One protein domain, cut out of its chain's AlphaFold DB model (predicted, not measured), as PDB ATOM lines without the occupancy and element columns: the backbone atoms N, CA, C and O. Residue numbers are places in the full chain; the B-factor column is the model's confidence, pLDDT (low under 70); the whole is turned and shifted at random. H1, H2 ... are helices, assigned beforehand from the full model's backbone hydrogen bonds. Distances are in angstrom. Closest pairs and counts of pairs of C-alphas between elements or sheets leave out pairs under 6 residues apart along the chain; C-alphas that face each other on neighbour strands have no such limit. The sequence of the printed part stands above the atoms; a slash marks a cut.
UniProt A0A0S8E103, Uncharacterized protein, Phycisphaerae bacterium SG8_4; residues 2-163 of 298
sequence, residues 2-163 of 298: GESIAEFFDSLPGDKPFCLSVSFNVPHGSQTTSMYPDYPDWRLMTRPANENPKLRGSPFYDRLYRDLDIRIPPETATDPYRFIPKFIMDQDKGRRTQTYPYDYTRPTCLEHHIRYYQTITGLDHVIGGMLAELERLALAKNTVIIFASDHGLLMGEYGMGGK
ATOM      1  N   GLY A   2     -47.305 -17.139 -22.576       75.75
ATOM      2  CA  GLY A   2     -48.508 -17.639 -23.267       75.75
ATOM      3  C   GLY A   2     -49.643 -16.606 -23.353       75.75
ATOM      4  O   GLY A   2     -50.151 -16.361 -24.436       75.75
ATOM      5  N   GLU A   3     -49.951 -15.916 -22.249       80.19
ATOM      6  CA  GLU A   3     -50.957 -14.833 -22.221       80.19
ATOM      7  C   GLU A   3     -50.634 -13.709 -23.217       80.19
ATOM      8  O   GLU A   3     -51.484 -13.318 -24.004       80.19
ATOM      9  N   SER A   4     -49.373 -13.275 -23.284       85.31
ATOM     10  CA  SER A   4     -48.930 -12.237 -24.225       85.31
ATOM     11  C   SER A   4     -49.009 -12.671 -25.697       85.31
ATOM     12  O   SER A   4     -49.162 -11.826 -26.573       85.31
ATOM     13  N   ILE A   5     -48.891 -13.974 -25.989       90.00
ATOM     14  CA  ILE A   5     -49.092 -14.519 -27.343       90.00
ATOM     15  C   ILE A   5     -50.576 -14.453 -27.720       90.00
ATOM     16  O   ILE A   5     -50.902 -14.046 -28.832       90.00
ATOM     17  N   ALA A   6     -51.469 -14.815 -26.794       86.12
ATOM     18  CA  ALA A   6     -52.911 -14.724 -27.011       86.12
ATOM     19  C   ALA A   6     -53.361 -13.263 -27.198       86.12
ATOM     20  O   ALA A   6     -54.023 -12.951 -28.184       86.12
ATOM     21  N   GLU A   7     -52.902 -12.348 -26.337       88.75
ATOM     22  CA  GLU A   7     -53.169 -10.907 -26.462       88.75
ATOM     23  C   GLU A   7     -52.697 -10.340 -27.809       88.75
ATOM     24  O   GLU A   7     -53.384  -9.520 -28.420       88.75
ATOM     25  N   PHE A   8     -51.539 -10.793 -28.304       91.94
ATOM     26  CA  PHE A   8     -51.061 -10.410 -29.629       91.94
ATOM     27  C   PHE A   8     -52.047 -10.834 -30.722       91.94
ATOM     28  O   PHE A   8     -52.394 -10.014 -31.574       91.94
ATOM     29  N   PHE A   9     -52.524 -12.082 -30.688       90.62
ATOM     30  CA  PHE A   9     -53.479 -12.579 -31.675       90.62
ATOM     31  C   PHE A   9     -54.821 -11.845 -31.628       90.62
ATOM     32  O   PHE A   9     -55.351 -11.494 -32.681       90.62
ATOM     33  N   ASP A  10     -55.322 -11.529 -30.435       88.12
ATOM     34  CA  ASP A  10     -56.555 -10.751 -30.271       88.12
ATOM     35  C   ASP A  10     -56.412  -9.300 -30.770       88.12
ATOM     36  O   ASP A  10     -57.399  -8.659 -31.132       88.12
ATOM     37  N   SER A  11     -55.181  -8.781 -30.845       89.00
ATOM     38  CA  SER A  11     -54.882  -7.442 -31.369       89.00
ATOM     39  C   SER A  11     -54.684  -7.379 -32.892       89.00
ATOM     40  O   SER A  11     -54.467  -6.290 -33.434       89.00
ATOM     41  N   LEU A  12     -54.731  -8.518 -33.599       88.19
ATOM     42  CA  LEU A  12     -54.444  -8.550 -35.031       88.19
ATOM     43  C   LEU A  12     -55.463  -7.724 -35.836       88.19
ATOM     44  O   LEU A  12     -56.674  -7.894 -35.678       88.19
ATOM     45  N   PRO A  13     -55.005  -6.869 -36.768       76.25
ATOM     46  CA  PRO A  13     -55.885  -6.125 -37.655       76.25
ATOM     47  C   PRO A  13     -56.389  -7.040 -38.783       76.25
ATOM     48  O   PRO A  13     -55.951  -6.914 -39.924       76.25
ATOM     49  N   GLY A  14     -57.284  -7.971 -38.440       76.50
ATOM     50  CA  GLY A  14     -58.082  -8.787 -39.359       76.50
ATOM     51  C   GLY A  14     -57.305  -9.424 -40.514       76.50
ATOM     52  O   GLY A  14     -56.653 -10.449 -40.348       76.50
ATOM     53  N   ASP A  15     -57.426  -8.834 -41.702       78.06
ATOM     54  CA  ASP A  15     -56.976  -9.363 -42.994       78.06
ATOM     55  C   ASP A  15     -55.509  -9.058 -43.353       78.06
ATOM     56  O   ASP A  15     -55.043  -9.426 -44.434       78.06
ATOM     57  N   LYS A  16     -54.753  -8.391 -42.475       84.06
ATOM     58  CA  LYS A  16     -53.350  -8.043 -42.744       84.06
ATOM     59  C   LYS A  16     -52.388  -9.176 -42.363       84.06
ATOM     60  O   LYS A  16     -52.611  -9.863 -41.366       84.06
ATOM     61  N   PRO A  17     -51.267  -9.344 -43.095       87.19
ATOM     62  CA  PRO A  17     -50.223 -10.282 -42.695       87.19
ATOM     63  C   PRO A  17     -49.617  -9.875 -41.346       87.19
ATOM     64  O   PRO A  17     -49.464  -8.686 -41.055       87.19
ATOM     65  N   PHE A  18     -49.223 -10.865 -40.549       91.75
ATOM     66  CA  PHE A  18     -48.570 -10.664 -39.257       91.75
ATOM     67  C   PHE A  18     -47.220 -11.385 -39.197       91.75
ATOM     68  O   PHE A  18     -46.945 -12.306 -39.965       91.75
ATOM     69  N   CYS A  19     -46.376 -10.962 -38.258       92.25
ATOM     70  CA  CYS A  19     -45.143 -11.648 -37.899       92.25
ATOM     71  C   CYS A  19     -45.068 -11.716 -36.374       92.25
ATOM     72  O   CYS A  19     -45.039 -10.678 -35.713       92.25
ATOM     73  N   LEU A  20     -45.056 -12.932 -35.832       91.56
ATOM     74  CA  LEU A  20     -44.874 -13.187 -34.409       91.56
ATOM     75  C   LEU A  20     -43.532 -13.891 -34.211       91.56
ATOM     76  O   LEU A  20     -43.313 -14.981 -34.732       91.56
ATOM     77  N   SER A  21     -42.645 -13.269 -33.438       90.94
ATOM     78  CA  SER A  21     -41.373 -13.859 -33.028       90.94
ATOM     79  C   SER A  21     -41.390 -14.076 -31.524       90.94
ATOM     80  O   SER A  21     -41.411 -13.112 -30.758       90.94
ATOM     81  N   VAL A  22     -41.353 -15.337 -31.101       89.00
ATOM     82  CA  VAL A  22     -41.298 -15.712 -29.686       89.00
ATOM     83  C   VAL A  22     -39.956 -16.365 -29.406       89.00
ATOM     84  O   VAL A  22     -39.577 -17.336 -30.058       89.00
ATOM     85  N   SER A  23     -39.234 -15.832 -28.426       85.69
ATOM     86  CA  SER A  23     -37.958 -16.385 -27.984       85.69
ATOM     87  C   SER A  23     -38.082 -16.888 -26.559       85.69
ATOM     88  O   SER A  23     -38.464 -16.153 -25.648       85.69
ATOM     89  N   PHE A  24     -37.723 -18.149 -26.370       81.00
ATOM     90  CA  PHE A  24     -37.715 -18.786 -25.069       81.00
ATOM     91  C   PHE A  24     -36.278 -18.847 -24.559       81.00
ATOM     92  O   PHE A  24     -35.391 -19.354 -25.233       81.00
ATOM     93  N   ASN A  25     -36.045 -18.323 -23.354       73.94
ATOM     94  CA  ASN A  25     -34.759 -18.498 -22.668       73.94
ATOM     95  C   ASN A  25     -34.585 -19.944 -22.165       73.94
ATOM     96  O   ASN A  25     -33.488 -20.414 -21.890       73.94
ATOM     97  N   VAL A  26     -35.695 -20.661 -22.019       74.19
ATOM     98  CA  VAL A  26     -35.705 -22.079 -21.688       74.19
ATOM     99  C   VAL A  26     -35.387 -22.931 -22.926       74.19
ATOM    100  O   VAL A  26     -35.712 -22.516 -24.033       74.19
ATOM    101  N   PRO A  27     -34.787 -24.123 -22.766       65.12
ATOM    102  CA  PRO A  27     -34.529 -24.827 -21.507       65.12
ATOM    103  C   PRO A  27     -33.155 -24.537 -20.873       65.12
ATOM    104  O   PRO A  27     -32.665 -25.356 -20.093       65.12
ATOM    105  N   HIS A  28     -32.523 -23.385 -21.152       64.56
ATOM    106  CA  HIS A  28     -31.218 -23.031 -20.578       64.56
ATOM    107  C   HIS A  28     -31.201 -23.219 -19.051       64.56
ATOM    108  O   HIS A  28     -31.999 -22.624 -18.329       64.56
ATOM    109  N   GLY A  29     -30.286 -24.059 -18.552       59.78
ATOM    110  CA  GLY A  29     -30.100 -24.340 -17.125       59.78
ATOM    111  C   GLY A  29     -31.296 -24.956 -16.399       59.78
ATOM    112  O   GLY A  29     -31.340 -24.862 -15.172       59.78
ATOM    113  N   SER A  30     -32.256 -25.537 -17.132       61.94
ATOM    114  CA  SER A  30     -33.454 -26.188 -16.582       61.94
ATOM    115  C   SER A  30     -34.153 -25.327 -15.526       61.94
ATOM    116  O   SER A  30     -34.400 -25.750 -14.392       61.94
ATOM    117  N   GLN A  31     -34.376 -24.065 -15.905       56.16
ATOM    118  CA  GLN A  31     -34.685 -22.917 -15.053       56.16
ATOM    119  C   GLN A  31     -36.061 -22.941 -14.356       56.16
ATOM    120  O   GLN A  31     -36.806 -21.969 -14.371       56.16
ATOM    121  N   THR A  32     -36.340 -23.969 -13.558       52.09
ATOM    122  CA  THR A  32     -37.127 -23.744 -12.328       52.09
ATOM    123  C   THR A  32     -36.364 -22.866 -11.321       52.09
ATOM    124  O   THR A  32     -36.924 -22.382 -10.343       52.09
ATOM    125  N   THR A  33     -35.072 -22.650 -11.573       52.06
ATOM    126  CA  THR A  33     -34.096 -21.966 -10.724       52.06
ATOM    127  C   THR A  33     -34.263 -20.440 -10.695       52.06
ATOM    128  O   THR A  33     -34.090 -19.845  -9.637       52.06
ATOM    129  N   SER A  34     -34.666 -19.795 -11.798       49.94
ATOM    130  CA  SER A  34     -34.919 -18.340 -11.854       49.94
ATOM    131  C   SER A  34     -36.304 -17.935 -11.345       49.94
ATOM    132  O   SER A  34     -36.527 -16.767 -11.037       49.94
ATOM    133  N   MET A  35     -37.224 -18.893 -11.203       51.62
ATOM    134  CA  MET A  35     -38.567 -18.625 -10.688       51.62
ATOM    135  C   MET A  35     -38.569 -18.365  -9.175       51.62
ATOM    136  O   MET A  35     -39.466 -17.681  -8.688       51.62
ATOM    137  N   TYR A  36     -37.570 -18.871  -8.432       60.22
ATOM    138  CA  TYR A  36     -37.523 -18.782  -6.966       60.22
ATOM    139  C   TYR A  36     -36.090 -18.605  -6.421       60.22
ATOM    140  O   TYR A  36     -35.472 -19.580  -5.991       60.22
ATOM    141  N   PRO A  37     -35.570 -17.365  -6.380       59.00
ATOM    142  CA  PRO A  37     -34.199 -17.079  -5.940       59.00
ATOM    143  C   PRO A  37     -33.953 -17.323  -4.439       59.00
ATOM    144  O   PRO A  37     -32.799 -17.388  -4.018       59.00
ATOM    145  N   ASP A  38     -35.015 -17.486  -3.644       63.09
ATOM    146  CA  ASP A  38     -34.945 -17.653  -2.184       63.09
ATOM    147  C   ASP A  38     -34.704 -19.109  -1.734       63.09
ATOM    148  O   ASP A  38     -34.628 -19.385  -0.536       63.09
ATOM    149  N   TYR A  39     -34.621 -20.072  -2.661       63.19
ATOM    150  CA  TYR A  39     -34.356 -21.474  -2.320       63.19
ATOM    151  C   TYR A  39     -32.843 -21.696  -2.106       63.19
ATOM    152  O   TYR A  39     -32.063 -21.370  -2.998       63.19
ATOM    153  N   PRO A  40     -32.375 -22.239  -0.965       62.91
ATOM    154  CA  PRO A  40     -30.946 -22.474  -0.742       62.91
ATOM    155  C   PRO A  40     -30.317 -23.326  -1.854       62.91
ATOM    156  O   PRO A  40     -30.940 -24.267  -2.341       62.91
ATOM    157  N   ASP A  41     -29.098 -22.979  -2.278       62.28
ATOM    158  CA  ASP A  41     -28.349 -23.673  -3.339       62.28
ATOM    159  C   ASP A  41     -29.091 -23.806  -4.684       62.28
ATOM    160  O   ASP A  41     -28.751 -24.647  -5.520       62.28
ATOM    161  N   TRP A  42     -30.071 -22.930  -4.945       56.94
ATOM    162  CA  TRP A  42     -30.909 -22.946  -6.152       56.94
ATOM    163  C   TRP A  42     -30.132 -22.991  -7.473       56.94
ATOM    164  O   TRP A  42     -30.634 -23.520  -8.464       56.94
ATOM    165  N   ARG A  43     -28.904 -22.459  -7.502       58.66
ATOM    166  CA  ARG A  43     -28.029 -22.437  -8.690       58.66
ATOM    167  C   ARG A  43     -27.341 -23.771  -8.978       58.66
ATOM    168  O   ARG A  43     -26.867 -23.965 -10.090       58.66
ATOM    169  N   LEU A  44     -27.253 -24.655  -7.987       63.06
ATOM    170  CA  LEU A  44     -26.422 -25.861  -8.041       63.06
ATOM    171  C   LEU A  44     -27.218 -27.125  -8.386       63.06
ATOM    172  O   LEU A  44     -26.617 -28.165  -8.631       63.06
ATOM    173  N   MET A  45     -28.557 -27.045  -8.419       66.06
ATOM    174  CA  MET A  45     -29.446 -28.175  -8.745       66.06
ATOM    175  C   MET A  45     -29.136 -29.445  -7.933       66.06
ATOM    176  O   MET A  45     -29.298 -30.567  -8.403       66.06
ATOM    177  N   THR A  46     -28.697 -29.264  -6.687       67.44
ATOM    178  CA  THR A  46     -28.279 -30.342  -5.778       67.44
ATOM    179  C   THR A  46     -29.447 -31.140  -5.207       67.44
ATOM    180  O   THR A  46     -29.227 -32.155  -4.551       67.44
ATOM    181  N   ARG A  47     -30.686 -30.695  -5.445       75.12
ATOM    182  CA  ARG A  47     -31.912 -31.306  -4.927       75.12
ATOM    183  C   ARG A  47     -32.984 -31.450  -6.000       75.12
ATOM    184  O   ARG A  47     -33.044 -30.604  -6.894       75.12
ATOM    185  N   PRO A  48     -33.874 -32.444  -5.891       82.44
ATOM    186  CA  PRO A  48     -35.050 -32.565  -6.740       82.44
ATOM    187  C   PRO A  48     -35.976 -31.337  -6.755       82.44
ATOM    188  O   PRO A  48     -36.189 -30.689  -5.733       82.44
ATOM    189  N   ALA A  49     -36.549 -30.989  -7.912       79.12
ATOM    190  CA  ALA A  49     -37.447 -29.831  -8.051       79.12
ATOM    191  C   ALA A  49     -38.698 -29.937  -7.168       79.12
ATOM    192  O   ALA A  49     -39.133 -28.936  -6.607       79.12
ATOM    193  N   ASN A  50     -39.241 -31.142  -6.999       83.31
ATOM    194  CA  ASN A  50     -40.400 -31.418  -6.142       83.31
ATOM    195  C   ASN A  50     -40.110 -31.287  -4.636       83.31
ATOM    196  O   ASN A  50     -41.031 -31.246  -3.819       83.31
ATOM    197  N   GLU A  51     -38.844 -31.168  -4.233       83.50
ATOM    198  CA  GLU A  51     -38.517 -30.825  -2.851       83.50
ATOM    199  C   GLU A  51     -38.684 -29.332  -2.560       83.50
ATOM    200  O   GLU A  51     -38.818 -28.966  -1.389       83.50
ATOM    201  N   ASN A  52     -38.716 -28.477  -3.590       78.19
ATOM    202  CA  ASN A  52     -38.955 -27.047  -3.432       78.19
ATOM    203  C   ASN A  52     -40.378 -26.814  -2.888       78.19
ATOM    204  O   ASN A  52     -41.338 -27.192  -3.560       78.19
ATOM    205  N   PRO A  53     -40.550 -26.148  -1.728       78.19
ATOM    206  CA  PRO A  53     -41.867 -25.899  -1.140       78.19
ATOM    207  C   PRO A  53     -42.868 -25.197  -2.065       78.19
ATOM    208  O   PRO A  53     -44.066 -25.367  -1.881       78.19
ATOM    209  N   LYS A  54     -42.397 -24.421  -3.051       75.69
ATOM    210  CA  LYS A  54     -43.256 -23.716  -4.016       75.69
ATOM    211  C   LYS A  54     -43.662 -24.570  -5.223       75.69
ATOM    212  O   LYS A  54     -44.596 -24.207  -5.925       75.69
ATOM    213  N   LEU A  55     -42.957 -25.674  -5.479       78.56
ATOM    214  CA  LEU A  55     -43.243 -26.603  -6.582       78.56
ATOM    215  C   LEU A  55     -43.902 -27.895  -6.100       78.56
ATOM    216  O   LEU A  55     -44.628 -28.536  -6.857       78.56
ATOM    217  N   ARG A  56     -43.639 -28.268  -4.845       82.62
ATOM    218  CA  ARG A  56     -44.213 -29.437  -4.190       82.62
ATOM    219  C   ARG A  56     -45.737 -29.384  -4.249       82.62
ATOM    220  O   ARG A  56     -46.337 -28.358  -3.940       82.62
ATOM    221  N   GLY A  57     -46.352 -30.507  -4.595       85.00
ATOM    222  CA  GLY A  57     -47.797 -30.627  -4.764       85.00
ATOM    223  C   GLY A  57     -48.262 -30.359  -6.195       85.00
ATOM    224  O   GLY A  57     -49.421 -30.623  -6.505       85.00
ATOM    225  N   SER A  58     -47.382 -29.876  -7.081       87.69
ATOM    226  CA  SER A  58     -47.671 -29.798  -8.511       87.69
ATOM    227  C   SER A  58     -47.436 -31.165  -9.157       87.69
ATOM    228  O   SER A  58     -46.289 -31.617  -9.191       87.69
ATOM    229  N   PRO A  59     -48.456 -31.807  -9.763       89.50
ATOM    230  CA  PRO A  59     -48.270 -33.072 -10.479       89.50
ATOM    231  C   PRO A  59     -47.179 -32.997 -11.555       89.50
ATOM    232  O   PRO A  59     -46.489 -33.984 -11.807       89.50
ATOM    233  N   PHE A  60     -46.994 -31.812 -12.146       88.75
ATOM    234  CA  PHE A  60     -45.979 -31.551 -13.159       88.75
ATOM    235  C   PHE A  60     -44.561 -31.773 -12.626       88.75
ATOM    236  O   PHE A  60     -43.773 -32.466 -13.255       88.75
ATOM    237  N   TYR A  61     -44.237 -31.247 -11.443       87.44
ATOM    238  CA  TYR A  61     -42.901 -31.404 -10.864       87.44
ATOM    239  C   TYR A  61     -42.770 -32.661 -10.007       87.44
ATOM    240  O   TYR A  61     -41.672 -33.212  -9.922       87.44
ATOM    241  N   ASP A  62     -43.864 -33.125  -9.402       89.19
ATOM    242  CA  ASP A  62     -43.888 -34.279  -8.503       89.19
ATOM    243  C   ASP A  62     -43.834 -35.619  -9.242       89.19
ATOM    244  O   ASP A  62     -43.372 -36.598  -8.659       89.19
ATOM    245  N   ARG A  63     -44.303 -35.683 -10.497       91.25
ATOM    246  CA  ARG A  63     -44.456 -36.955 -11.227       91.25
ATOM    247  C   ARG A  63     -43.765 -36.983 -12.580       91.25
ATOM    248  O   ARG A  63     -43.112 -37.974 -12.884       91.25
ATOM    249  N   LEU A  64     -43.901 -35.928 -13.384       92.06
ATOM    250  CA  LEU A  64     -43.483 -35.964 -14.787       92.06
ATOM    251  C   LEU A  64     -41.997 -36.345 -14.913       92.06
ATOM    252  O   LEU A  64     -41.132 -35.663 -14.363       92.06
ATOM    253  N   TYR A  65     -41.732 -37.437 -15.635       92.06
ATOM    254  CA  TYR A  65     -40.413 -38.019 -15.919       92.06
ATOM    255  C   TYR A  65     -39.631 -38.606 -14.738       92.06
ATOM    256  O   TYR A  65     -38.515 -39.079 -14.944       92.06
ATOM    257  N   ARG A  66     -40.168 -38.598 -13.514       90.44
ATOM    258  CA  ARG A  66     -39.423 -39.068 -12.330       90.44
ATOM    259  C   ARG A  66     -39.347 -40.588 -12.205       90.44
ATOM    260  O   ARG A  66     -38.468 -41.088 -11.515       90.44
ATOM    261  N   ASP A  67     -40.265 -41.299 -12.842       91.31
ATOM    262  CA  ASP A  67     -40.351 -42.759 -12.903       91.31
ATOM    263  C   ASP A  67     -39.660 -43.354 -14.141       91.31
ATOM    264  O   ASP A  67     -39.603 -44.574 -14.291       91.31
ATOM    265  N   LEU A  68     -39.116 -42.508 -15.021       89.81
ATOM    266  CA  LEU A  68     -38.386 -42.950 -16.200       89.81
ATOM    267  C   LEU A  68     -36.938 -43.305 -15.862       89.81
ATOM    268  O   LEU A  68     -36.244 -42.573 -15.154       89.81
ATOM    269  N   ASP A  69     -36.448 -44.381 -16.475       89.75
ATOM    270  CA  ASP A  69     -35.025 -44.718 -16.480       89.75
ATOM    271  C   ASP A  69     -34.271 -43.819 -17.477       89.75
ATOM    272  O   ASP A  69     -34.004 -44.181 -18.627       89.75
ATOM    273  N   ILE A  70     -33.997 -42.577 -17.068       86.81
ATOM    274  CA  ILE A  70     -33.263 -41.614 -17.893       86.81
ATOM    275  C   ILE A  70     -31.782 -41.991 -17.903       86.81
ATOM    276  O   ILE A  70     -31.071 -41.899 -16.899       86.81
ATOM    277  N   ARG A  71     -31.289 -42.346 -19.088       83.19
ATOM    278  CA  ARG A  71     -29.876 -42.646 -19.299       83.19
ATOM    279  C   ARG A  71     -29.010 -41.401 -19.104       83.19
ATOM    280  O   ARG A  71     -29.162 -40.415 -19.813       83.19
ATOM    281  N   ILE A  72     -28.018 -41.517 -18.224       82.88
ATOM    282  CA  ILE A  72     -26.974 -40.508 -18.004       82.88
ATOM    283  C   ILE A  72     -25.684 -40.914 -18.723       82.88
ATOM    284  O   ILE A  72     -25.289 -42.083 -18.591       82.88
ATOM    285  N   PRO A  73     -24.992 -39.998 -19.438       78.38
ATOM    286  CA  PRO A  73     -23.747 -40.323 -20.129       78.38
ATOM    287  C   PRO A  73     -22.752 -41.038 -19.196       78.38
ATOM    288  O   PRO A  73     -22.559 -40.606 -18.050       78.38
ATOM    289  N   PRO A  74     -22.154 -42.173 -19.599       76.00
ATOM    290  CA  PRO A  74     -21.240 -42.925 -18.737       76.00
ATOM    291  C   PRO A  74     -20.025 -42.094 -18.296       76.00
ATOM    292  O   PRO A  74     -19.563 -42.253 -17.173       76.00
ATOM    293  N   GLU A  75     -19.585 -41.146 -19.119       73.38
ATOM    294  CA  GLU A  75     -18.495 -40.200 -18.873       73.38
ATOM    295  C   GLU A  75     -18.863 -38.999 -17.983       73.38
ATOM    296  O   GLU A  75     -18.005 -38.172 -17.667       73.38
ATOM    297  N   THR A  76     -20.115 -38.905 -17.535       80.25
ATOM    298  CA  THR A  76     -20.515 -37.918 -16.524       80.25
ATOM    299  C   THR A  76     -19.661 -38.083 -15.268       80.25
ATOM    300  O   THR A  76     -19.443 -39.208 -14.812       80.25
ATOM    301  N   ALA A  77     -19.229 -36.964 -14.682       77.75
ATOM    302  CA  ALA A  77     -18.337 -36.906 -13.520       77.75
ATOM    303  C   ALA A  77     -16.918 -37.472 -13.752       77.75
ATOM    304  O   ALA A  77     -16.218 -37.788 -12.791       77.75
ATOM    305  N   THR A  78     -16.482 -37.613 -15.009       77.94
ATOM    306  CA  THR A  78     -15.080 -37.926 -15.338       77.94
ATOM    307  C   THR A  78     -14.255 -36.653 -15.570       77.94
ATOM    308  O   THR A  78     -14.812 -35.559 -15.649       77.94
ATOM    309  N   ASP A  79     -12.926 -36.787 -15.647       78.25
ATOM    310  CA  ASP A  79     -12.004 -35.666 -15.873       78.25
ATOM    311  C   ASP A  79     -12.294 -34.953 -17.216       78.25
ATOM    312  O   ASP A  79     -12.079 -35.551 -18.280       78.25
ATOM    313  N   PRO A  80     -12.735 -33.678 -17.205       72.88
ATOM    314  CA  PRO A  80     -13.082 -32.956 -18.425       72.88
ATOM    315  C   PRO A  80     -11.860 -32.573 -19.272       72.88
ATOM    316  O   PRO A  80     -12.008 -32.218 -20.445       72.88
ATOM    317  N   TYR A  81     -10.643 -32.672 -18.726       75.12
ATOM    318  CA  TYR A  81      -9.411 -32.419 -19.476       75.12
ATOM    319  C   TYR A  81      -8.920 -33.628 -20.264       75.12
ATOM    320  O   TYR A  81      -7.937 -33.521 -20.999       75.12
ATOM    321  N   ARG A  82      -9.622 -34.764 -20.168       67.31
ATOM    322  CA  ARG A  82      -9.319 -35.969 -20.945       67.31
ATOM    323  C   ARG A  82      -9.234 -35.696 -22.451       67.31
ATOM    324  O   ARG A  82      -8.456 -36.355 -23.134       67.31
ATOM    325  N   PHE A  83     -10.032 -34.755 -22.964       57.44
ATOM    326  CA  PHE A  83     -10.133 -34.469 -24.403       57.44
ATOM    327  C   PHE A  83      -9.690 -33.062 -24.798       57.44
ATOM    328  O   PHE A  83      -9.204 -32.869 -25.910       57.44
ATOM    329  N   ILE A  84      -9.846 -32.076 -23.914       63.88
ATOM    330  CA  ILE A  84      -9.438 -30.697 -24.174       63.88
ATOM    331  C   ILE A  84      -8.416 -30.327 -23.104       63.88
ATOM    332  O   ILE A  84      -8.792 -30.193 -21.938       63.88
ATOM    333  N   PRO A  85      -7.128 -30.176 -23.466       72.25
ATOM    334  CA  PRO A  85      -6.099 -29.857 -22.494       72.25
ATOM    335  C   PRO A  85      -6.455 -28.610 -21.687       72.25
ATOM    336  O   PRO A  85      -6.971 -27.634 -22.235       72.25
ATOM    337  N   LYS A  86      -6.104 -28.600 -20.400       78.31
ATOM    338  CA  LYS A  86      -6.390 -27.475 -19.496       78.31
ATOM    339  C   LYS A  86      -5.893 -26.122 -20.023       78.31
ATOM    340  O   LYS A  86      -6.516 -25.099 -19.767       78.31
ATOM    341  N   PHE A  87      -4.795 -26.116 -20.783       74.75
ATOM    342  CA  PHE A  87      -4.264 -24.897 -21.401       74.75
ATOM    343  C   PHE A  87      -5.128 -24.368 -22.561       74.75
ATOM    344  O   PHE A  87      -5.085 -23.176 -22.843       74.75
ATOM    345  N   ILE A  88      -5.911 -25.232 -23.220       64.50
ATOM    346  CA  ILE A  88      -6.897 -24.855 -24.243       64.50
ATOM    347  C   ILE A  88      -8.196 -24.391 -23.576       64.50
ATOM    348  O   ILE A  88      -8.793 -23.407 -24.005       64.50
ATOM    349  N   MET A  89      -8.634 -25.077 -22.519       69.75
ATOM    350  CA  MET A  89      -9.852 -24.732 -21.785       69.75
ATOM    351  C   MET A  89      -9.720 -25.116 -20.312       69.75
ATOM    352  O   MET A  89      -9.638 -26.298 -20.001       69.75
ATOM    353  N   ASP A  90      -9.755 -24.133 -19.404       76.62
ATOM    354  CA  ASP A  90      -9.704 -24.346 -17.950       76.62
ATOM    355  C   ASP A  90     -11.118 -24.397 -17.345       76.62
ATOM    356  O   ASP A  90     -11.724 -23.376 -17.003       76.62
ATOM    357  N   GLN A  91     -11.637 -25.614 -17.204       71.56
ATOM    358  CA  GLN A  91     -12.953 -25.898 -16.637       71.56
ATOM    359  C   GLN A  91     -13.054 -25.526 -15.151       71.56
ATOM    360  O   GLN A  91     -14.085 -25.012 -14.717       71.56
ATOM    361  N   ASP A  92     -11.983 -25.681 -14.367       76.00
ATOM    362  CA  ASP A  92     -11.988 -25.367 -12.930       76.00
ATOM    363  C   ASP A  92     -12.137 -23.864 -12.702       76.00
ATOM    364  O   ASP A  92     -12.755 -23.423 -11.730       76.00
ATOM    365  N   LYS A  93     -11.546 -23.055 -13.585       72.44
ATOM    366  CA  LYS A  93     -11.739 -21.604 -13.586       72.44
ATOM    367  C   LYS A  93     -13.161 -21.241 -14.022       72.44
ATOM    368  O   LYS A  93     -13.790 -20.402 -13.373       72.44
ATOM    369  N   GLY A  94     -13.686 -21.883 -15.069       69.31
ATOM    370  CA  GLY A  94     -15.057 -21.665 -15.555       69.31
ATOM    371  C   GLY A  94     -16.132 -21.974 -14.503       69.31
ATOM    372  O   GLY A  94     -17.069 -21.191 -14.323       69.31
ATOM    373  N   ARG A  95     -15.955 -23.060 -13.742       70.25
ATOM    374  CA  ARG A  95     -16.841 -23.453 -12.631       70.25
ATOM    375  C   ARG A  95     -16.766 -22.478 -11.456       70.25
ATOM    376  O   ARG A  95     -17.799 -22.035 -10.962       70.25
ATOM    377  N   ARG A  96     -15.556 -22.071 -11.048       66.88
ATOM    378  CA  ARG A  96     -15.342 -21.123  -9.933       66.88
ATOM    379  C   ARG A  96     -15.872 -19.715 -10.205       66.88
ATOM    380  O   ARG A  96     -16.246 -19.015  -9.271       66.88
ATOM    381  N   THR A  97     -15.922 -19.305 -11.468       60.00
ATOM    382  CA  THR A  97     -16.410 -17.981 -11.891       60.00
ATOM    383  C   THR A  97     -17.887 -17.985 -12.303       60.00
ATOM    384  O   THR A  97     -18.369 -17.000 -12.853       60.00
ATOM    385  N   GLN A  98     -18.615 -19.077 -12.022       58.69
ATOM    386  CA  GLN A  98     -20.062 -19.233 -12.245       58.69
ATOM    387  C   GLN A  98     -20.523 -19.099 -13.708       58.69
ATOM    388  O   GLN A  98     -21.717 -18.966 -13.959       58.69
ATOM    389  N   THR A  99     -19.614 -19.170 -14.686       52.03
ATOM    390  CA  THR A  99     -19.992 -19.072 -16.108       52.03
ATOM    391  C   THR A  99     -20.674 -20.360 -16.588       52.03
ATOM    392  O   THR A  99     -21.624 -20.301 -17.359       52.03
ATOM    393  N   TYR A 100     -20.242 -21.516 -16.065       56.44
ATOM    394  CA  TYR A 100     -20.876 -22.824 -16.263       56.44
ATOM    395  C   TYR A 100     -20.738 -23.649 -14.975       56.44
ATOM    396  O   TYR A 100     -19.866 -24.514 -14.891       56.44
ATOM    397  N   PRO A 101     -21.548 -23.383 -13.932       57.81
ATOM    398  CA  PRO A 101     -21.406 -24.008 -12.612       57.81
ATOM    399  C   PRO A 101     -21.845 -25.487 -12.588       57.81
ATOM    400  O   PRO A 101     -22.146 -26.031 -11.529       57.81
ATOM    401  N   TYR A 102     -21.912 -26.139 -13.749       61.75
ATOM    402  CA  TYR A 102     -22.385 -27.504 -13.918       61.75
ATOM    403  C   TYR A 102     -21.307 -28.505 -13.501       61.75
ATOM    404  O   TYR A 102     -20.602 -29.081 -14.330       61.75
ATOM    405  N   ASP A 103     -21.181 -28.700 -12.192       66.25
ATOM    406  CA  ASP A 103     -20.462 -29.837 -11.633       66.25
ATOM    407  C   ASP A 103     -21.395 -31.045 -11.538       66.25
ATOM    408  O   ASP A 103     -22.085 -31.281 -10.543       66.25
ATOM    409  N   TYR A 104     -21.501 -31.767 -12.651       72.50
ATOM    410  CA  TYR A 104     -22.356 -32.939 -12.717       72.50
ATOM    411  C   TYR A 104     -21.717 -34.117 -11.987       72.50
ATOM    412  O   TYR A 104     -20.839 -34.800 -12.510       72.50
ATOM    413  N   THR A 105     -22.258 -34.421 -10.813       82.25
ATOM    414  CA  THR A 105     -22.305 -35.795 -10.311       82.25
ATOM    415  C   THR A 105     -23.365 -36.572 -11.098       82.25
ATOM    416  O   THR A 105     -24.266 -35.971 -11.689       82.25
ATOM    417  N   ARG A 106     -23.325 -37.911 -11.096       84.75
ATOM    418  CA  ARG A 106     -24.382 -38.697 -11.768       84.75
ATOM    419  C   ARG A 106     -25.796 -38.369 -11.236       84.75
ATOM    420  O   ARG A 106     -26.675 -38.166 -12.070       84.75
ATOM    421  N   PRO A 107     -26.030 -38.231  -9.912       86.12
ATOM    422  CA  PRO A 107     -27.340 -37.824  -9.392       86.12
ATOM    423  C   PRO A 107     -27.772 -36.409  -9.801       86.12
ATOM    424  O   PRO A 107     -28.916 -36.218 -10.207       86.12
ATOM    425  N   THR A 108     -26.875 -35.414  -9.746       81.25
ATOM    426  CA  THR A 108     -27.226 -34.036 -10.148       81.25
ATOM    427  C   THR A 108     -27.458 -33.921 -11.653       81.25
ATOM    428  O   THR A 108     -28.306 -33.148 -12.093       81.25
ATOM    429  N   CYS A 109     -26.769 -34.737 -12.451       82.75
ATOM    430  CA  CYS A 109     -27.018 -34.868 -13.881       82.75
ATOM    431  C   CYS A 109     -28.405 -35.458 -14.180       82.75
ATOM    432  O   CYS A 109     -29.116 -34.942 -15.041       82.75
ATOM    433  N   LEU A 110     -28.819 -36.497 -13.443       86.00
ATOM    434  CA  LEU A 110     -30.152 -37.088 -13.576       86.00
ATOM    435  C   LEU A 110     -31.259 -36.083 -13.269       86.00
ATOM    436  O   LEU A 110     -32.169 -35.903 -14.077       86.00
ATOM    437  N   GLU A 111     -31.146 -35.365 -12.154       85.50
ATOM    438  CA  GLU A 111     -32.124 -34.329 -11.821       85.50
ATOM    439  C   GLU A 111     -32.137 -33.197 -12.859       85.50
ATOM    440  O   GLU A 111     -33.201 -32.665 -13.182       85.50
ATOM    441  N   HIS A 112     -30.980 -32.852 -13.431       81.62
ATOM    442  CA  HIS A 112     -30.921 -31.862 -14.498       81.62
ATOM    443  C   HIS A 112     -31.705 -32.308 -15.742       81.62
ATOM    444  O   HIS A 112     -32.472 -31.510 -16.273       81.62
ATOM    445  N   HIS A 113     -31.594 -33.571 -16.164       83.88
ATOM    446  CA  HIS A 113     -32.377 -34.101 -17.288       83.88
ATOM    447  C   HIS A 113     -33.883 -34.074 -17.021       83.88
ATOM    448  O   HIS A 113     -34.645 -33.633 -17.879       83.88
ATOM    449  N   ILE A 114     -34.318 -34.485 -15.823       86.81
ATOM    450  CA  ILE A 114     -35.738 -34.461 -15.437       86.81
ATOM    451  C   ILE A 114     -36.297 -33.043 -15.586       86.81
ATOM    452  O   ILE A 114     -37.306 -32.831 -16.259       86.81
ATOM    453  N   ARG A 115     -35.610 -32.049 -15.013       83.81
ATOM    454  CA  ARG A 115     -36.029 -30.643 -15.091       83.81
ATOM    455  C   ARG A 115     -35.963 -30.095 -16.516       83.81
ATOM    456  O   ARG A 115     -36.822 -29.299 -16.894       83.81
ATOM    457  N   TYR A 116     -34.970 -30.507 -17.300       84.06
ATOM    458  CA  TYR A 116     -34.818 -30.113 -18.700       84.06
ATOM    459  C   TYR A 116     -36.022 -30.575 -19.527       84.06
ATOM    460  O   TYR A 116     -36.656 -29.764 -20.201       84.06
ATOM    461  N   TYR A 117     -36.416 -31.845 -19.394       87.19
ATOM    462  CA  TYR A 117     -37.586 -32.403 -20.078       87.19
ATOM    463  C   TYR A 117     -38.895 -31.776 -19.596       87.19
ATOM    464  O   TYR A 117     -39.740 -31.411 -20.414       87.19
ATOM    465  N   GLN A 118     -39.051 -31.571 -18.285       87.44
ATOM    466  CA  GLN A 118     -40.193 -30.836 -17.729       87.44
ATOM    467  C   GLN A 118     -40.280 -29.429 -18.332       87.44
ATOM    468  O   GLN A 118     -41.348 -28.977 -18.726       87.44
ATOM    469  N   THR A 119     -39.150 -28.741 -18.482       85.31
ATOM    470  CA  THR A 119     -39.124 -27.401 -19.071       85.31
ATOM    471  C   THR A 119     -39.500 -27.422 -20.557       85.31
ATOM    472  O   THR A 119     -40.280 -26.578 -20.992       85.31
ATOM    473  N   ILE A 120     -39.005 -28.402 -21.321       87.38
ATOM    474  CA  ILE A 120     -39.404 -28.608 -22.723       87.38
ATOM    475  C   ILE A 120     -40.908 -28.878 -22.831       87.38
ATOM    476  O   ILE A 120     -41.554 -28.329 -23.711       87.38
ATOM    477  N   THR A 121     -41.487 -29.646 -21.910       90.81
ATOM    478  CA  THR A 121     -42.941 -29.901 -21.894       90.81
ATOM    479  C   THR A 121     -43.734 -28.635 -21.593       90.81
ATOM    480  O   THR A 121     -44.756 -28.367 -22.214       90.81
ATOM    481  N   GLY A 122     -43.255 -27.814 -20.654       87.69
ATOM    482  CA  GLY A 122     -43.877 -26.523 -20.367       87.69
ATOM    483  C   GLY A 122     -43.841 -25.591 -21.580       87.69
ATOM    484  O   GLY A 122     -44.823 -24.906 -21.856       87.69
ATOM    485  N   LEU A 123     -42.734 -25.604 -22.329       88.62
ATOM    486  CA  LEU A 123     -42.604 -24.900 -23.602       88.62
ATOM    487  C   LEU A 123     -43.583 -25.444 -24.654       88.62
ATOM    488  O   LEU A 123     -44.280 -24.659 -25.293       88.62
ATOM    489  N   ASP A 124     -43.667 -26.766 -24.794       91.62
ATOM    490  CA  ASP A 124     -44.584 -27.436 -25.717       91.62
ATOM    491  C   ASP A 124     -46.043 -27.043 -25.449       91.62
ATOM    492  O   ASP A 124     -46.751 -26.668 -26.377       91.62
ATOM    493  N   HIS A 125     -46.469 -26.965 -24.183       92.44
ATOM    494  CA  HIS A 125     -47.807 -26.473 -23.835       92.44
ATOM    495  C   HIS A 125     -48.054 -25.021 -24.280       92.44
ATOM    496  O   HIS A 125     -49.152 -24.696 -24.735       92.44
ATOM    497  N   VAL A 126     -47.055 -24.134 -24.171       91.19
ATOM    498  CA  VAL A 126     -47.183 -22.739 -24.634       91.19
ATOM    499  C   VAL A 126     -47.289 -22.676 -26.158       91.19
ATOM    500  O   VAL A 126     -48.111 -21.924 -26.681       91.19
ATOM    501  N   ILE A 127     -46.497 -23.478 -26.874       93.19
ATOM    502  CA  ILE A 127     -46.559 -23.577 -28.338       93.19
ATOM    503  C   ILE A 127     -47.900 -24.176 -28.772       93.19
ATOM    504  O   ILE A 127     -48.539 -23.638 -29.670       93.19
ATOM    505  N   GLY A 128     -48.368 -25.232 -28.106       94.81
ATOM    506  CA  GLY A 128     -49.677 -25.834 -28.348       94.81
ATOM    507  C   GLY A 128     -50.814 -24.825 -28.187       94.81
ATOM    508  O   GLY A 128     -51.686 -24.750 -29.047       94.81
ATOM    509  N   GLY A 129     -50.759 -23.980 -27.152       94.44
ATOM    510  CA  GLY A 129     -51.698 -22.866 -26.984       94.44
ATOM    511  C   GLY A 129     -51.654 -21.864 -28.145       94.44
ATOM    512  O   GLY A 129     -52.697 -21.491 -28.672       94.44
ATOM    513  N   MET A 130     -50.458 -21.480 -28.607       94.75
ATOM    514  CA  MET A 130     -50.295 -20.609 -29.781       94.75
ATOM    515  C   MET A 130     -50.910 -21.227 -31.047       94.75
ATOM    516  O   MET A 130     -51.586 -20.534 -31.806       94.75
ATOM    517  N   LEU A 131     -50.685 -22.523 -31.283       95.06
ATOM    518  CA  LEU A 131     -51.248 -23.240 -32.429       95.06
ATOM    519  C   LEU A 131     -52.777 -23.313 -32.353       95.06
ATOM    520  O   LEU A 131     -53.445 -23.061 -33.352       95.06
ATOM    521  N   ALA A 132     -53.326 -23.589 -31.168       95.31
ATOM    522  CA  ALA A 132     -54.768 -23.614 -30.945       95.31
ATOM    523  C   ALA A 132     -55.419 -22.247 -31.220       95.31
ATOM    524  O   ALA A 132     -56.491 -22.188 -31.818       95.31
ATOM    525  N   GLU A 133     -54.761 -21.140 -30.863       92.88
ATOM    526  CA  GLU A 133     -55.246 -19.795 -31.200       92.88
ATOM    527  C   GLU A 133     -55.219 -19.526 -32.712       92.88
ATOM    528  O   GLU A 133     -56.189 -19.000 -33.264       92.88
ATOM    529  N   LEU A 134     -54.167 -19.952 -33.421       93.19
ATOM    530  CA  LEU A 134     -54.126 -19.873 -34.887       93.19
ATOM    531  C   LEU A 134     -55.255 -20.683 -35.539       93.19
ATOM    532  O   LEU A 134     -55.819 -20.250 -36.547       93.19
ATOM    533  N   GLU A 135     -55.590 -21.854 -34.992       94.25
ATOM    534  CA  GLU A 135     -56.726 -22.659 -35.451       94.25
ATOM    535  C   GLU A 135     -58.061 -21.967 -35.170       94.25
ATOM    536  O   GLU A 135     -58.883 -21.848 -36.081       94.25
ATOM    537  N   ARG A 136     -58.258 -21.451 -33.949       92.88
ATOM    538  CA  ARG A 136     -59.468 -20.719 -33.541       92.88
ATOM    539  C   ARG A 136     -59.743 -19.524 -34.452       92.88
ATOM    540  O   ARG A 136     -60.896 -19.267 -34.794       92.88
ATOM    541  N   LEU A 137     -58.694 -18.816 -34.861       90.62
ATOM    542  CA  LEU A 137     -58.773 -17.658 -35.756       90.62
ATOM    543  C   LEU A 137     -58.801 -18.033 -37.249       90.62
ATOM    544  O   LEU A 137     -58.817 -17.145 -38.097       90.62
ATOM    545  N   ALA A 138     -58.802 -19.328 -37.587       92.56
ATOM    546  CA  ALA A 138     -58.716 -19.846 -38.956       92.56
ATOM    547  C   ALA A 138     -57.467 -19.379 -39.740       92.56
ATOM    548  O   ALA A 138     -57.444 -19.414 -40.972       92.56
ATOM    549  N   LEU A 139     -56.400 -18.998 -39.032       91.94
ATOM    550  CA  LEU A 139     -55.125 -18.541 -39.596       91.94
ATOM    551  C   LEU A 139     -54.125 -19.686 -39.811       91.94
ATOM    552  O   LEU A 139     -53.195 -19.544 -40.607       91.94
ATOM    553  N   ALA A 140     -54.315 -20.835 -39.152       92.25
ATOM    554  CA  ALA A 140     -53.359 -21.948 -39.156       92.25
ATOM    555  C   ALA A 140     -52.961 -22.430 -40.566       92.25
ATOM    556  O   ALA A 140     -51.788 -22.680 -40.825       92.25
ATOM    557  N   LYS A 141     -53.909 -22.499 -41.513       92.75
ATOM    558  CA  LYS A 141     -53.643 -22.964 -42.891       92.75
ATOM    559  C   LYS A 141     -52.879 -21.961 -43.761       92.75
ATOM    560  O   LYS A 141     -52.413 -22.334 -44.831       92.75
ATOM    561  N   ASN A 142     -52.779 -20.708 -43.322       90.06
ATOM    562  CA  ASN A 142     -52.138 -19.615 -44.053       90.06
ATOM    563  C   ASN A 142     -50.973 -18.992 -43.260       90.06
ATOM    564  O   ASN A 142     -50.583 -17.854 -43.505       90.06
ATOM    565  N   THR A 143     -50.434 -19.722 -42.283       92.88
ATOM    566  CA  THR A 143     -49.327 -19.262 -41.439       92.88
ATOM    567  C   THR A 143     -48.132 -20.188 -41.617       92.88
ATOM    568  O   THR A 143     -48.237 -21.397 -41.422       92.88
ATOM    569  N   VAL A 144     -46.972 -19.627 -41.963       90.19
ATOM    570  CA  VAL A 144     -45.698 -20.359 -41.948       90.19
ATOM    571  C   VAL A 144     -45.103 -20.268 -40.549       90.19
ATOM    572  O   VAL A 144     -44.919 -19.171 -40.026       90.19
ATOM    573  N   ILE A 145     -44.775 -21.414 -39.956       91.88
ATOM    574  CA  ILE A 145     -44.172 -21.491 -38.623       91.88
ATOM    575  C   ILE A 145     -42.728 -21.958 -38.760       91.88
ATOM    576  O   ILE A 145     -42.455 -23.020 -39.318       91.88
ATOM    577  N   ILE A 146     -41.803 -21.161 -38.226       87.25
ATOM    578  CA  ILE A 146     -40.388 -21.513 -38.122       87.25
ATOM    579  C   ILE A 146     -40.095 -21.793 -36.652       87.25
ATOM    580  O   ILE A 146     -40.106 -20.882 -35.828       87.25
ATOM    581  N   PHE A 147     -39.820 -23.056 -36.332       88.06
ATOM    582  CA  PHE A 147     -39.377 -23.476 -35.008       88.06
ATOM    583  C   PHE A 147     -37.919 -23.928 -35.085       88.06
ATOM    584  O   PHE A 147     -37.584 -24.847 -35.833       88.06
ATOM    585  N   ALA A 148     -37.042 -23.255 -34.344       84.69
ATOM    586  CA  ALA A 148     -35.606 -23.502 -34.373       84.69
ATOM    587  C   ALA A 148     -34.974 -23.248 -33.000       84.69
ATOM    588  O   ALA A 148     -35.507 -22.491 -32.191       84.69
ATOM    589  N   SER A 149     -33.810 -23.860 -32.775       80.44
ATOM    590  CA  SER A 149     -32.930 -23.583 -31.637       80.44
ATOM    591  C   SER A 149     -31.604 -23.032 -32.149       80.44
ATOM    592  O   SER A 149     -31.147 -23.414 -33.229       80.44
ATOM    593  N   ASP A 150     -30.976 -22.153 -31.376       69.81
ATOM    594  CA  ASP A 150     -29.654 -21.604 -31.680       69.81
ATOM    595  C   ASP A 150     -28.537 -22.633 -31.445       69.81
ATOM    596  O   ASP A 150     -27.581 -22.706 -32.220       69.81
ATOM    597  N   HIS A 151     -28.666 -23.454 -30.400       67.88
ATOM    598  CA  HIS A 151     -27.765 -24.559 -30.080       67.88
ATOM    599  C   HIS A 151     -28.418 -25.572 -29.118       67.88
ATOM    600  O   HIS A 151     -29.528 -25.372 -28.626       67.88
ATOM    601  N   GLY A 152     -27.717 -26.676 -28.843       70.19
ATOM    602  CA  GLY A 152     -28.058 -27.626 -27.777       70.19
ATOM    603  C   GLY A 152     -27.374 -27.294 -26.446       70.19
ATOM    604  O   GLY A 152     -26.732 -26.250 -26.303       70.19
ATOM    605  N   LEU A 153     -27.482 -28.200 -25.478       74.75
ATOM    606  CA  LEU A 153     -26.811 -28.118 -24.181       74.75
ATOM    607  C   LEU A 153     -26.068 -29.436 -23.933       74.75
ATOM    608  O   LEU A 153     -26.648 -30.497 -24.140       74.75
ATOM    609  N   LEU A 154     -24.806 -29.372 -23.504       74.62
ATOM    610  CA  LEU A 154     -24.108 -30.526 -22.935       74.62
ATOM    611  C   LEU A 154     -24.668 -30.775 -21.533       74.62
ATOM    612  O   LEU A 154     -24.735 -29.864 -20.701       74.62
ATOM    613  N   MET A 155     -25.063 -32.013 -21.291       74.75
ATOM    614  CA  MET A 155     -25.786 -32.507 -20.129       74.75
ATOM    615  C   MET A 155     -24.983 -33.624 -19.447       74.75
ATOM    616  O   MET A 155     -25.532 -34.656 -19.083       74.75
ATOM    617  N   GLY A 156     -23.677 -33.427 -19.248       72.81
ATOM    618  CA  GLY A 156     -22.789 -34.397 -18.591       72.81
ATOM    619  C   GLY A 156     -21.822 -35.113 -19.529       72.81
ATOM    620  O   GLY A 156     -20.867 -35.730 -19.048       72.81
ATOM    621  N   GLU A 157     -22.002 -35.002 -20.847       73.94
ATOM    622  CA  GLU A 157     -21.052 -35.533 -21.822       73.94
ATOM    623  C   GLU A 157     -19.658 -34.928 -21.603       73.94
ATOM    624  O   GLU A 157     -19.502 -33.746 -21.298       73.94
ATOM    625  N   TYR A 158     -18.625 -35.757 -21.749       70.25
ATOM    626  CA  TYR A 158     -17.213 -35.409 -21.531       70.25
ATOM    627  C   TYR A 158     -16.881 -34.850 -20.135       70.25
ATOM    628  O   TYR A 158     -15.866 -34.177 -19.974       70.25
ATOM    629  N   GLY A 159     -17.729 -35.085 -19.128       71.00
ATOM    630  CA  GLY A 159     -17.592 -34.433 -17.820       71.00
ATOM    631  C   GLY A 159     -17.909 -32.931 -17.862       71.00
ATOM    632  O   GLY A 159     -17.553 -32.193 -16.939       71.00
ATOM    633  N   MET A 160     -18.566 -32.460 -18.928       71.69
ATOM    634  CA  MET A 160     -18.856 -31.058 -19.208       71.69
ATOM    635  C   MET A 160     -20.353 -30.747 -19.115       71.69
ATOM    636  O   MET A 160     -21.220 -31.607 -19.268       71.69
ATOM    637  N   GLY A 161     -20.654 -29.472 -18.881       72.31
ATOM    638  CA  GLY A 161     -21.993 -28.910 -19.001       72.31
ATOM    639  C   GLY A 161     -21.973 -27.575 -19.726       72.31
ATOM    640  O   GLY A 161     -20.908 -26.985 -19.926       72.31
ATOM    641  N   GLY A 162     -23.148 -27.077 -20.103       69.88
ATOM    642  CA  GLY A 162     -23.260 -25.802 -20.809       69.88
ATOM    643  C   GLY A 162     -23.115 -25.950 -22.322       69.88
ATOM    644  O   GLY A 162     -23.458 -26.975 -22.901       69.88
ATOM    645  N   LYS A 163     -22.629 -24.901 -22.982       64.75
ATOM    646  CA  LYS A 163     -22.407 -24.868 -24.431       64.75
ATOM    647  C   LYS A 163     -20.939 -24.601 -24.689       64.75
ATOM    648  O   LYS A 163     -20.396 -23.604 -24.220       64.75
TER     649      LYS A 163
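What this domain is: This is residues 2 to 163 of the 298 residues of an uncharacterized protein of Phycisphaerae bacterium SG8_4 (UniProt A0A0S8E103). With little regular structure, the domain is mostly long loops strung along one long straight helix, H4, its longest part. Short H1 lies side by side with H4's later part, and H3 lies away from H4. The printed part has 162 residues, with four named helices, H1 to H4 in order, holding 50 residues, and no named strand. It is all helix and loose: the radius of gyration of the C-alphas is 19.4 A, the spans 58 by 40 by 30 A.

Where its parts are: H1, residues 2 to 10, 12.7 A long, begins at C-alpha 2 (-48.508, -17.639, -23.267). H2 is residues 59 to 62, 5.0 A; H3, residues 91 to 96, 8.6 A. H4, residues 106 to 136, 45.0 A, ends at C-alpha 136 (-59.468, -20.719, -33.541).

How they stand to each other: H1 touches H4 at residues 126 to 134 alone, at a shallow tilt of 15 degrees, the same way; the closest C-alphas, of Gly 2 and Val 126, are 5.4 A apart. H2 is close to H4 but not clearly touching, the closest C-alphas, of Tyr 61 and Gln 118, being 7.4 A apart. H3 and H4 are apart. In H1, H3 and H4 every O i to N i+4 pair is within hydrogen-bond range; H2 is too short for one.

The domain as a whole: The printed part has no cut. The links H1 to H2 and H2 to H3 are long. Confidence is low, under 70, in 38 residues, among them 27 to 46.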